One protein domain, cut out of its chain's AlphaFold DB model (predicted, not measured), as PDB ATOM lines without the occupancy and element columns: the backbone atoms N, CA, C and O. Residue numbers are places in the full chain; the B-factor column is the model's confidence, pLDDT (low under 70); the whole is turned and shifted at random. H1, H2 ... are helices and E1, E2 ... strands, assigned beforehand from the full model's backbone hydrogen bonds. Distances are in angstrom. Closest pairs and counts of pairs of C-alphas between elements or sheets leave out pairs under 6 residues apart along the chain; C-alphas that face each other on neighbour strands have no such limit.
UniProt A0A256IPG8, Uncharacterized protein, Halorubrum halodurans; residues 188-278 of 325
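Overview. This is residues 188 to 278 of the 325 residues of an uncharacterized protein of Halorubrum halodurans (UniProt A0A256IPG8). What shape? Hairpin E1 and E2, H1 residues 214 to 231 and loop residues 247 to 278 form a small head; H1 residues 188 to 213 stick out. How big? The 91 printed residues, class mostly helix, include H1, E1, E2 in order. The whole is extended, radius of gyration of the C-alphas 20.0 A, spanning 72 by 24 by 19 A.

Arrangement. How do strands pair? E1, residues 235 to 238, and E2, residues 244 to 246, form an antiparallel hairpin; N 236 and O 245 are within hydrogen-bond range, 3.1 A. And the helix? H1, residues 188 to 231, is apart from E2; every O i to N i+4 pair is within hydrogen-bond range.

Along the chain. Where does the helix run? H1 runs 64.4 A from C-alpha 188 at (9.052, 17.150, 46.819). Where does E2 end? C-alpha 246 ends E2 at (50.809, 52.342, 23.408).

Size, cuts and confidence. How long? C-alphas 188 and 271, the farthest apart, are separated by 72.7 A. Is it whole? The printed part has no cut; residues 271 to 272 have pLDDT under 70.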
ATOM      1  N   GLU A 188       7.634  17.064  46.458       98.50
ATOM      2  CA  GLU A 188       9.052  17.150  46.819       98.50
ATOM      3  C   GLU A 188       9.967  16.928  45.610       98.50
ATOM      4  O   GLU A 188      10.829  17.767  45.330       98.50
ATOM      5  N   ASP A 189       9.720  15.880  44.818       98.31
ATOM      6  CA  ASP A 189      10.467  15.600  43.583       98.31
ATOM      7  C   ASP A 189      10.382  16.771  42.585       98.31
ATOM      8  O   ASP A 189      11.390  17.201  42.008       98.31
ATOM      9  N   ARG A 190       9.188  17.355  42.410       98.75
ATOM     10  CA  ARG A 190       9.010  18.536  41.550       98.75
ATOM     11  C   ARG A 190       9.780  19.746  42.077       98.75
ATOM     12  O   ARG A 190      10.427  20.427  41.282       98.75
ATOM     13  N   SER A 191       9.746  20.009  43.383       98.38
ATOM     14  CA  SER A 191      10.505  21.101  44.013       98.38
ATOM     15  C   SER A 191      12.017  20.939  43.808       98.38
ATOM     16  O   SER A 191      12.718  21.891  43.439       98.38
ATOM     17  N   GLU A 192      12.525  19.713  43.947       98.50
ATOM     18  CA  GLU A 192      13.932  19.405  43.709       98.50
ATOM     19  C   GLU A 192      14.317  19.635  42.238       98.50
ATOM     20  O   GLU A 192      15.305  20.320  41.940       98.50
ATOM     21  N   LYS A 193      13.511  19.132  41.295       98.38
ATOM     22  CA  LYS A 193      13.712  19.351  39.853       98.38
ATOM     23  C   LYS A 193      13.714  20.838  39.503       98.38
ATOM     24  O   LYS A 193      14.610  21.286  38.785       98.38
ATOM     25  N   LEU A 194      12.771  21.616  40.037       98.69
ATOM     26  CA  LEU A 194      12.713  23.064  39.825       98.69
ATOM     27  C   LEU A 194      13.944  23.777  40.395       98.69
ATOM     28  O   LEU A 194      14.493  24.654  39.731       98.69
ATOM     29  N   SER A 195      14.441  23.362  41.561       98.06
ATOM     30  CA  SER A 195      15.666  23.912  42.156       98.06
ATOM     31  C   SER A 195      16.906  23.638  41.294       98.06
ATOM     32  O   SER A 195      17.742  24.527  41.083       98.06
ATOM     33  N   ARG A 196      17.012  22.429  40.722       98.31
ATOM     34  CA  ARG A 196      18.080  22.072  39.771       98.31
ATOM     35  C   ARG A 196      17.990  22.903  38.489       98.31
ATOM     36  O   ARG A 196      19.004  23.442  38.044       98.31
ATOM     37  N   VAL A 197      16.789  23.053  37.925       98.62
ATOM     38  CA  VAL A 197      16.553  23.874  36.723       98.62
ATOM     39  C   VAL A 197      16.877  25.342  36.993       98.62
ATOM     40  O   VAL A 197      17.619  25.944  36.220       98.62
ATOM     41  N   ALA A 198      16.409  25.909  38.106       97.88
ATOM     42  CA  ALA A 198      16.709  27.286  38.493       97.88
ATOM     43  C   ALA A 198      18.223  27.520  38.603       97.88
ATOM     44  O   ALA A 198      18.755  28.481  38.042       97.88
ATOM     45  N   SER A 199      18.943  26.592  39.239       97.44
ATOM     46  CA  SER A 199      20.405  26.650  39.356       97.44
ATOM     47  C   SER A 199      21.106  26.582  37.994       97.44
ATOM     48  O   SER A 199      22.058  27.326  37.745       97.44
ATOM     49  N   ALA A 200      20.628  25.724  37.087       98.19
ATOM     50  CA  ALA A 200      21.151  25.621  35.728       98.19
ATOM     51  C   ALA A 200      20.901  26.903  34.914       98.19
ATOM     52  O   ALA A 200      21.813  27.384  34.244       98.19
ATOM     53  N   VAL A 201      19.709  27.498  35.026       98.19
ATOM     54  CA  VAL A 201      19.361  28.766  34.368       98.19
ATOM     55  C   VAL A 201      20.239  29.908  34.877       98.19
ATOM     56  O   VAL A 201      20.794  30.653  34.070       98.19
ATOM     57  N   VAL A 202      20.437  30.031  36.195       97.38
ATOM     58  CA  VAL A 202      21.328  31.054  36.770       97.38
ATOM     59  C   VAL A 202      22.765  30.866  36.280       97.38
ATOM     60  O   VAL A 202      23.421  31.847  35.918       97.38
ATOM     61  N   ARG A 203      23.257  29.622  36.217       97.19
ATOM     62  CA  ARG A 203      24.588  29.312  35.675       97.19
ATOM     63  C   ARG A 203      24.704  29.720  34.206       97.19
ATOM     64  O   ARG A 203      25.615  30.473  33.870       97.19
ATOM     65  N   ALA A 204      23.751  29.315  33.368       96.88
ATOM     66  CA  ALA A 204      23.718  29.675  31.951       96.88
ATOM     67  C   ALA A 204      23.639  31.198  31.749       96.88
ATOM     68  O   ALA A 204      24.325  31.756  30.897       96.88
ATOM     69  N   GLN A 205      22.860  31.907  32.571       96.56
ATOM     70  CA  GLN A 205      22.765  33.364  32.502       96.56
ATOM     71  C   GLN A 205      24.092  34.046  32.870       96.56
ATOM     72  O   GLN A 205      24.467  35.033  32.233       96.56
ATOM     73  N   ARG A 206      24.817  33.539  33.879       96.31
ATOM     74  CA  ARG A 206      26.162  34.029  34.239       96.31
ATOM     75  C   ARG A 206      27.161  33.791  33.106       96.31
ATOM     76  O   ARG A 206      27.893  34.714  32.756       96.31
ATOM     77  N   GLU A 207      27.134  32.612  32.496       96.44
ATOM     78  CA  GLU A 207      28.004  32.250  31.374       96.44
ATOM     79  C   GLU A 207      27.733  33.115  30.133       96.44
ATOM     80  O   GLU A 207      28.651  33.724  29.586       96.44
ATOM     81  N   ILE A 208      26.465  33.294  29.748       97.25
ATOM     82  CA  ILE A 208      26.079  34.178  28.638       97.25
ATOM     83  C   ILE A 208      26.517  35.620  28.906       97.25
ATOM     84  O   ILE A 208      27.015  36.288  27.998       97.25
ATOM     85  N   ARG A 209      26.335  36.127  30.135       94.94
ATOM     86  CA  ARG A 209      26.798  37.473  30.507       94.94
ATOM     87  C   ARG A 209      28.316  37.596  30.371       94.94
ATOM     88  O   ARG A 209      28.766  38.607  29.840       94.94
ATOM     89  N   ALA A 210      29.081  36.595  30.801       93.56
ATOM     90  CA  ALA A 210      30.536  36.582  30.659       93.56
ATOM     91  C   ALA A 210      30.961  36.603  29.180       93.56
ATOM     92  O   ALA A 210      31.698  37.499  28.776       93.56
ATOM     93  N   VAL A 211      30.401  35.716  28.349       96.00
ATOM     94  CA  VAL A 211      30.691  35.658  26.902       96.00
ATOM     95  C   VAL A 211      30.316  36.966  26.198       96.00
ATOM     96  O   VAL A 211      31.043  37.444  25.327       96.00
ATOM     97  N   ARG A 212      29.178  37.573  26.556       93.62
ATOM     98  CA  ARG A 212      28.758  38.863  25.987       93.62
ATOM     99  C   ARG A 212      29.693  40.003  26.384       93.62
ATOM    100  O   ARG A 212      29.983  40.833  25.529       93.62
ATOM    101  N   ARG A 213      30.162  40.045  27.637       90.06
ATOM    102  CA  ARG A 213      31.150  41.041  28.092       90.06
ATOM    103  C   ARG A 213      32.459  40.898  27.324       90.06
ATOM    104  O   ARG A 213      32.892  41.860  26.711       90.06
ATOM    105  N   GLU A 214      32.985  39.681  27.244       91.50
ATOM    106  CA  GLU A 214      34.235  39.392  26.539       91.50
ATOM    107  C   GLU A 214      34.163  39.750  25.042       91.50
ATOM    108  O   GLU A 214      35.119  40.271  24.471       91.50
ATOM    109  N   ARG A 215      33.020  39.508  24.381       93.06
ATOM    110  CA  ARG A 215      32.800  39.966  22.997       93.06
ATOM    111  C   ARG A 215      32.759  41.488  22.893       93.06
ATOM    112  O   ARG A 215      33.446  42.039  22.042       93.06
ATOM    113  N   ALA A 216      32.015  42.155  23.774       90.44
ATOM    114  CA  ALA A 216      31.948  43.613  23.789       90.44
ATOM    115  C   ALA A 216      33.326  44.257  24.040       90.44
ATOM    116  O   ALA A 216      33.626  45.290  23.449       90.44
ATOM    117  N   ASP A 217      34.172  43.644  24.876       90.25
ATOM    118  CA  ASP A 217      35.549  44.096  25.112       90.25
ATOM    119  C   ASP A 217      36.409  44.021  23.850       90.25
ATOM    120  O   ASP A 217      37.099  44.986  23.511       90.25
ATOM    121  N   ARG A 218      36.335  42.901  23.123       91.44
ATOM    122  CA  ARG A 218      37.039  42.739  21.844       91.44
ATOM    123  C   ARG A 218      36.565  43.755  20.810       91.44
ATOM    124  O   ARG A 218      37.391  44.469  20.251       91.44
ATOM    125  N   ASP A 219      35.252  43.877  20.612       92.62
ATOM    126  CA  ASP A 219      34.671  44.803  19.630       92.62
ATOM    127  C   ASP A 219      35.072  46.260  19.915       92.62
ATOM    128  O   ASP A 219      35.359  47.033  18.994       92.62
ATOM    129  N   ARG A 220      35.124  46.634  21.200       91.31
ATOM    130  CA  ARG A 220      35.541  47.966  21.644       91.31
ATOM    131  C   ARG A 220      37.029  48.205  21.404       91.31
ATOM    132  O   ARG A 220      37.390  49.246  20.853       91.31
ATOM    133  N   LEU A 221      37.891  47.249  21.751       92.50
ATOM    134  CA  LEU A 221      39.319  47.341  21.439       92.50
ATOM    135  C   LEU A 221      39.540  47.470  19.924       92.50
ATOM    136  O   LEU A 221      40.280  48.347  19.483       92.50
ATOM    137  N   ASP A 222      38.840  46.671  19.119       92.56
ATOM    138  CA  ASP A 222      38.912  46.730  17.660       92.56
ATOM    139  C   ASP A 222      38.432  48.078  17.105       92.56
ATOM    140  O   ASP A 222      38.954  48.563  16.099       92.56
ATOM    141  N   ALA A 223      37.431  48.713  17.720       91.00
ATOM    142  CA  ALA A 223      37.003  50.063  17.355       91.00
ATOM    143  C   ALA A 223      38.097  51.105  17.648       91.00
ATOM    144  O   ALA A 223      38.468  51.858  16.740       91.00
ATOM    145  N   ILE A 224      38.678  51.071  18.853       91.75
ATOM    146  CA  ILE A 224      39.786  51.941  19.279       91.75
ATOM    147  C   ILE A 224      40.983  51.778  18.338       91.75
ATOM    148  O   ILE A 224      41.501  52.764  17.814       91.75
ATOM    149  N   LEU A 225      41.401  50.539  18.055       91.88
ATOM    150  CA  LEU A 225      42.529  50.249  17.167       91.88
ATOM    151  C   LEU A 225      42.244  50.659  15.719       91.88
ATOM    152  O   LEU A 225      43.127  51.192  15.043       91.88
ATOM    153  N   ARG A 226      41.020  50.454  15.216       90.81
ATOM    154  CA  ARG A 226      40.629  50.945  13.883       90.81
ATOM    155  C   ARG A 226      40.652  52.471  13.815       90.81
ATOM    156  O   ARG A 226      41.131  53.011  12.819       90.81
ATOM    157  N   SER A 227      40.174  53.163  14.849       91.06
ATOM    158  CA  SER A 227      40.241  54.628  14.951       91.06
ATOM    159  C   SER A 227      41.696  55.113  14.984       91.06
ATOM    160  O   SER A 227      42.099  55.943  14.170       91.06
ATOM    161  N   ALA A 228      42.528  54.492  15.823       90.56
ATOM    162  CA  ALA A 228      43.954  54.777  15.936       90.56
ATOM    163  C   ALA A 228      44.685  54.656  14.595       90.56
ATOM    164  O   ALA A 228      45.430  55.557  14.207       90.56
ATOM    165  N   ASN A 229      44.426  53.567  13.865       89.44
ATOM    166  CA  ASN A 229      44.998  53.338  12.542       89.44
ATOM    167  C   ASN A 229      44.542  54.394  11.527       89.44
ATOM    168  O   ASN A 229      45.376  54.905  10.783       89.44
ATOM    169  N   ARG A 230      43.252  54.769  11.516       89.94
ATOM    170  CA  ARG A 230      42.733  55.819  10.619       89.94
ATOM    171  C   ARG A 230      43.363  57.187  10.877       89.94
ATOM    172  O   ARG A 230      43.620  57.915   9.926       89.94
ATOM    173  N   HIS A 231      43.626  57.526  12.137       88.88
ATOM    174  CA  HIS A 231      44.152  58.836  12.534       88.88
ATOM    175  C   HIS A 231      45.676  58.856  12.762       88.88
ATOM    176  O   HIS A 231      46.224  59.875  13.174       88.88
ATOM    177  N   GLY A 232      46.384  57.749  12.499       88.12
ATOM    178  CA  GLY A 232      47.843  57.652  12.662       88.12
ATOM    179  C   GLY A 232      48.331  57.715  14.117       88.12
ATOM    180  O   GLY A 232      49.505  57.999  14.371       88.12
ATOM    181  N   VAL A 233      47.454  57.453  15.086       90.19
ATOM    182  CA  VAL A 233      47.747  57.563  16.519       90.19
ATOM    183  C   VAL A 233      48.410  56.275  17.008       90.19
ATOM    184  O   VAL A 233      47.810  55.208  16.994       90.19
ATOM    185  N   LYS A 234      49.661  56.358  17.476       87.75
ATOM    186  CA  LYS A 234      50.382  55.207  18.069       87.75
ATOM    187  C   LYS A 234      50.336  55.183  19.598       87.75
ATOM    188  O   LYS A 234      50.577  54.143  20.212       87.75
ATOM    189  N   LYS A 235      50.098  56.345  20.209       90.38
ATOM    190  CA  LYS A 235      50.094  56.557  21.657       90.38
ATOM    191  C   LYS A 235      48.976  57.523  22.023       90.38
ATOM    192  O   LYS A 235      48.810  58.522  21.325       90.38
ATOM    193  N   ALA A 236      48.275  57.235  23.108       91.19
ATOM    194  CA  ALA A 236      47.252  58.104  23.671       91.19
ATOM    195  C   ALA A 236      47.360  58.108  25.201       91.19
ATOM    196  O   ALA A 236      47.785  57.112  25.789       91.19
ATOM    197  N   ASP A 237      47.007  59.222  25.832       92.69
ATOM    198  CA  ASP A 237      47.043  59.363  27.288       92.69
ATOM    199  C   ASP A 237      45.709  58.875  27.887       92.69
ATOM    200  O   ASP A 237      44.633  59.222  27.394       92.69
ATOM    201  N   CYS A 238      45.760  58.037  28.927       91.81
ATOM    202  CA  CYS A 238      44.567  57.538  29.617       91.81
ATOM    203  C   CYS A 238      43.787  58.698  30.255       91.81
ATOM    204  O   CYS A 238      44.363  59.485  31.004       91.81
ATOM    205  N   GLY A 239      42.478  58.777  30.011       87.94
ATOM    206  CA  GLY A 239      41.610  59.822  30.558       87.94
ATOM    207  C   GLY A 239      41.427  59.762  32.079       87.94
ATOM    208  O   GLY A 239      41.158  60.794  32.681       87.94
ATOM    209  N   GLY A 240      41.614  58.591  32.702       86.69
ATOM    210  CA  GLY A 240      41.480  58.413  34.154       86.69
ATOM    211  C   GLY A 240      42.757  58.715  34.946       86.69
ATOM    212  O   GLY A 240      42.715  59.418  35.950       86.69
ATOM    213  N   CYS A 241      43.914  58.205  34.500       92.38
ATOM    214  CA  CYS A 241      45.175  58.314  35.253       92.38
ATOM    215  C   CYS A 241      46.281  59.126  34.553       92.38
ATOM    216  O   CYS A 241      47.368  59.273  35.103       92.38
ATOM    217  N   GLY A 242      46.056  59.601  33.322       87.88
ATOM    218  CA  GLY A 242      46.995  60.442  32.565       87.88
ATOM    219  C   GLY A 242      48.219  59.733  31.968       87.88
ATOM    220  O   GLY A 242      48.999  60.366  31.258       87.88
ATOM    221  N   ASN A 243      48.413  58.433  32.216       91.06
ATOM    222  CA  ASN A 243      49.567  57.692  31.692       91.06
ATOM    223  C   ASN A 243      49.476  57.478  30.174       91.06
ATOM    224  O   ASN A 243      48.410  57.157  29.646       91.06
ATOM    225  N   THR A 244      50.612  57.579  29.476       90.56
ATOM    226  CA  THR A 244      50.690  57.329  28.029       90.56
ATOM    227  C   THR A 244      50.665  55.832  27.720       90.56
ATOM    228  O   THR A 244      51.600  55.098  28.040       90.56
ATOM    229  N   VAL A 245      49.637  55.391  27.001       91.81
ATOM    230  CA  VAL A 245      49.423  53.999  26.594       91.81
ATOM    231  C   VAL A 245      49.796  53.817  25.120       91.81
ATOM    232  O   VAL A 245      49.445  54.629  24.260       91.81
ATOM    233  N   ARG A 246      50.528  52.741  24.798       91.06
ATOM    234  CA  ARG A 246      50.809  52.342  23.408       91.06
ATOM    235  C   ARG A 246      49.668  51.468  22.899       91.06
ATOM    236  O   ARG A 246      49.541  50.329  23.331       91.06
ATOM    237  N   LEU A 247      48.897  51.985  21.946       88.62
ATOM    238  CA  LEU A 247      47.672  51.331  21.470       88.62
ATOM    239  C   LEU A 247      47.947  49.946  20.862       88.62
ATOM    240  O   LEU A 247      47.205  49.009  21.110       88.62
ATOM    241  N   SER A 248      49.067  49.775  20.153       84.75
ATOM    242  CA  SER A 248      49.437  48.514  19.486       84.75
ATOM    243  C   SER A 248      49.785  47.347  20.418       84.75
ATOM    244  O   SER A 248      50.032  46.251  19.929       84.75
ATOM    245  N   LEU A 249      49.910  47.586  21.727       89.25
ATOM    246  CA  LEU A 249      50.248  46.559  22.721       89.25
ATOM    247  C   LEU A 249      49.057  46.199  23.617       89.25
ATOM    248  O   LEU A 249      49.217  45.405  24.539       89.25
ATOM    249  N   LEU A 250      47.887  46.791  23.375       89.75
ATOM    250  CA  LEU A 250      46.685  46.494  24.141       89.75
ATOM    251  C   LEU A 250      46.087  45.157  23.696       89.75
ATOM    252  O   LEU A 250      45.818  44.950  22.516       89.75
ATOM    253  N   SER A 251      45.866  44.270  24.664       86.88
ATOM    254  CA  SER A 251      45.142  43.004  24.499       86.88
ATOM    255  C   SER A 251      43.699  43.071  25.008       86.88
ATOM    256  O   SER A 251      42.891  42.208  24.676       86.88
ATOM    257  N   THR A 252      43.374  44.090  25.802       89.50
ATOM    258  CA  THR A 252      42.038  44.401  26.328       89.50
ATOM    259  C   THR A 252      41.806  45.913  26.236       89.50
ATOM    260  O   THR A 252      42.774  46.679  26.164       89.50
ATOM    261  N   PRO A 253      40.548  46.386  26.215       91.50
ATOM    262  CA  PRO A 253      40.232  47.813  26.201       91.50
ATOM    263  C   PRO A 253      40.359  48.436  27.605       91.50
ATOM    264  O   PRO A 253      39.473  49.165  28.040       91.50
ATOM    265  N   GLU A 254      41.439  48.149  28.331       90.56
ATOM    266  CA  GLU A 254      41.669  48.609  29.706       90.56
ATOM    267  C   GLU A 254      43.059  49.223  29.857       90.56
ATOM    268  O   GLU A 254      44.017  48.858  29.165       90.56
ATOM    269  N   CYS A 255      43.183  50.179  30.776       91.31
ATOM    270  CA  CYS A 255      44.458  50.813  31.060       91.31
ATOM    271  C   CYS A 255      45.385  49.864  31.837       91.31
ATOM    272  O   CYS A 255      45.045  49.482  32.952       91.31
ATOM    273  N   PRO A 256      46.612  49.582  31.357       89.44
ATOM    274  CA  PRO A 256      47.546  48.695  32.059       89.44
ATOM    275  C   PRO A 256      48.094  49.279  33.373       89.44
ATOM    276  O   PRO A 256      48.831  48.601  34.080       89.44
ATOM    277  N   TYR A 257      47.793  50.546  33.678       89.19
ATOM    278  CA  TYR A 257      48.293  51.244  34.864       89.19
ATOM    279  C   TYR A 257      47.236  51.457  35.951       89.19
ATOM    280  O   TYR A 257      47.600  51.572  37.116       89.19
ATOM    281  N   CYS A 258      45.957  51.577  35.584       91.38
ATOM    282  CA  CYS A 258      44.872  51.879  36.527       91.38
ATOM    283  C   CYS A 258      43.618  51.022  36.322       91.38
ATOM    284  O   CYS A 258      42.618  51.272  36.981       91.38
ATOM    285  N   GLU A 259      43.656  50.068  35.384       88.19
ATOM    286  CA  GLU A 259      42.589  49.096  35.087       88.19
ATOM    287  C   GLU A 259      41.249  49.710  34.646       88.19
ATOM    288  O   GLU A 259      40.283  49.004  34.377       88.19
ATOM    289  N   SER A 260      41.187  51.033  34.481       88.69
ATOM    290  CA  SER A 260      40.008  51.709  33.954       88.69
ATOM    291  C   SER A 260      39.748  51.280  32.513       88.69
ATOM    292  O   SER A 260      40.646  51.321  31.661       88.69
ATOM    293  N   ARG A 261      38.500  50.904  32.234       89.06
ATOM    294  CA  ARG A 261      38.052  50.491  30.907       89.06
ATOM    295  C   ARG A 261      37.903  51.710  30.007       89.06
ATOM    296  O   ARG A 261      37.226  52.672  30.362       89.06
ATOM    297  N   PHE A 262      38.527  51.670  28.840       91.19
ATOM    298  CA  PHE A 262      38.398  52.717  27.834       91.19
ATOM    299  C   PHE A 262      36.989  52.705  27.237       91.19
ATOM    300  O   PHE A 262      36.348  51.653  27.192       91.19
ATOM    301  N   ASP A 263      36.498  53.859  26.794       88.50
ATOM    302  CA  ASP A 263      35.231  53.973  26.065       88.50
ATOM    303  C   ASP A 263      35.464  53.994  24.549       88.50
ATOM    304  O   ASP A 263      34.958  53.131  23.831       88.50
ATOM    305  N   ASP A 264      36.307  54.923  24.088       87.94
ATOM    306  CA  ASP A 264      36.733  55.089  22.693       87.94
ATOM    307  C   ASP A 264      38.115  55.784  22.638       87.94
ATOM    308  O   ASP A 264      38.756  56.002  23.669       87.94
ATOM    309  N   LEU A 265      38.598  56.128  21.443       90.62
ATOM    310  CA  LEU A 265      39.756  56.990  21.212       90.62
ATOM    311  C   LEU A 265      39.304  58.400  20.805       90.62
ATOM    312  O   LEU A 265      38.656  58.551  19.773       90.62
ATOM    313  N   ASP A 266      39.743  59.422  21.542       89.44
ATOM    314  CA  ASP A 266      39.619  60.843  21.178       89.44
ATOM    315  C   ASP A 266      40.930  61.317  20.509       89.44
ATOM    316  O   ASP A 266      41.914  61.616  21.206       89.44
ATOM    317  N   PRO A 267      41.027  61.309  19.162       85.12
ATOM    318  CA  PRO A 267      42.229  61.730  18.455       85.12
ATOM    319  C   PRO A 267      42.420  63.249  18.536       85.12
ATOM    320  O   PRO A 267      41.486  64.041  18.461       85.12
ATOM    321  N   ALA A 268      43.672  63.694  18.625       80.88
ATOM    322  CA  ALA A 268      43.972  65.120  18.651       80.88
ATOM    323  C   ALA A 268      43.715  65.794  17.290       80.88
ATOM    324  O   ALA A 268      44.503  65.653  16.359       80.88
ATOM    325  N   GLU A 269      42.657  66.598  17.191       72.44
ATOM    326  CA  GLU A 269      42.325  67.363  15.974       72.44
ATOM    327  C   GLU A 269      43.227  68.596  15.745       72.44
ATOM    328  O   GLU A 269      43.191  69.223  14.686       72.44
ATOM    329  N   ARG A 270      44.035  68.991  16.743       70.25
ATOM    330  CA  ARG A 270      44.883  70.200  16.724       70.25
ATOM    331  C   ARG A 270      46.269  69.911  17.302       70.25
ATOM    332  O   ARG A 270      46.393  69.162  18.264       70.25
ATOM    333  N   PHE A 271      47.299  70.587  16.784       59.84
ATOM    334  CA  PHE A 271      48.717  70.287  17.054       59.84
ATOM    335  C   PHE A 271      49.215  70.473  18.500       59.84
ATOM    336  O   PHE A 271      50.326  70.056  18.812       59.84
ATOM    337  N   TYR A 272      48.412  71.065  19.388       59.41
ATOM    338  CA  TYR A 272      48.749  71.227  20.809       59.41
ATOM    339  C   TYR A 272      48.064  70.211  21.736       59.41
ATOM    340  O   TYR A 272      48.422  70.127  22.908       59.41
ATOM    341  N   ARG A 273      47.068  69.457  21.250       75.94
ATOM    342  CA  ARG A 273      46.315  68.490  22.064       75.94
ATOM    343  C   ARG A 273      46.932  67.100  21.888       75.94
ATOM    344  O   ARG A 273      47.388  66.760  20.802       75.94
ATOM    345  N   ARG A 274      46.975  66.294  22.951       79.62
ATOM    346  CA  ARG A 274      47.351  64.873  22.862       79.62
ATOM    347  C   ARG A 274      46.098  64.031  22.659       79.62
ATOM    348  O   ARG A 274      45.030  64.417  23.121       79.62
ATOM    349  N   SER A 275      46.231  62.925  21.931       88.31
ATOM    350  CA  SER A 275      45.125  61.972  21.790       88.31
ATOM    351  C   SER A 275      44.879  61.314  23.145       88.31
ATOM    352  O   SER A 275      45.845  60.958  23.823       88.31
ATOM    353  N   THR A 276      43.620  61.151  23.528       90.25
ATOM    354  CA  THR A 276      43.232  60.631  24.841       90.25
ATOM    355  C   THR A 276      42.329  59.418  24.687       90.25
ATOM    356  O   THR A 276      41.547  59.328  23.746       90.25
ATOM    357  N   LEU A 277      42.452  58.470  25.612       90.19
ATOM    358  CA  LEU A 277      41.513  57.364  25.772       90.19
ATOM    359  C   LEU A 277      40.548  57.711  26.911       90.19
ATOM    360  O   LEU A 277      40.915  57.496  28.072       90.19
ATOM    361  N   PRO A 278      39.367  58.296  26.639       90.19
ATOM    362  CA  PRO A 278      38.340  58.456  27.663       90.19
ATOM    363  C   PRO A 278      38.026  57.110  28.327       90.19
ATOM    364  O   PRO A 278      38.038  56.067  27.669       90.19
TER     365      PRO A 278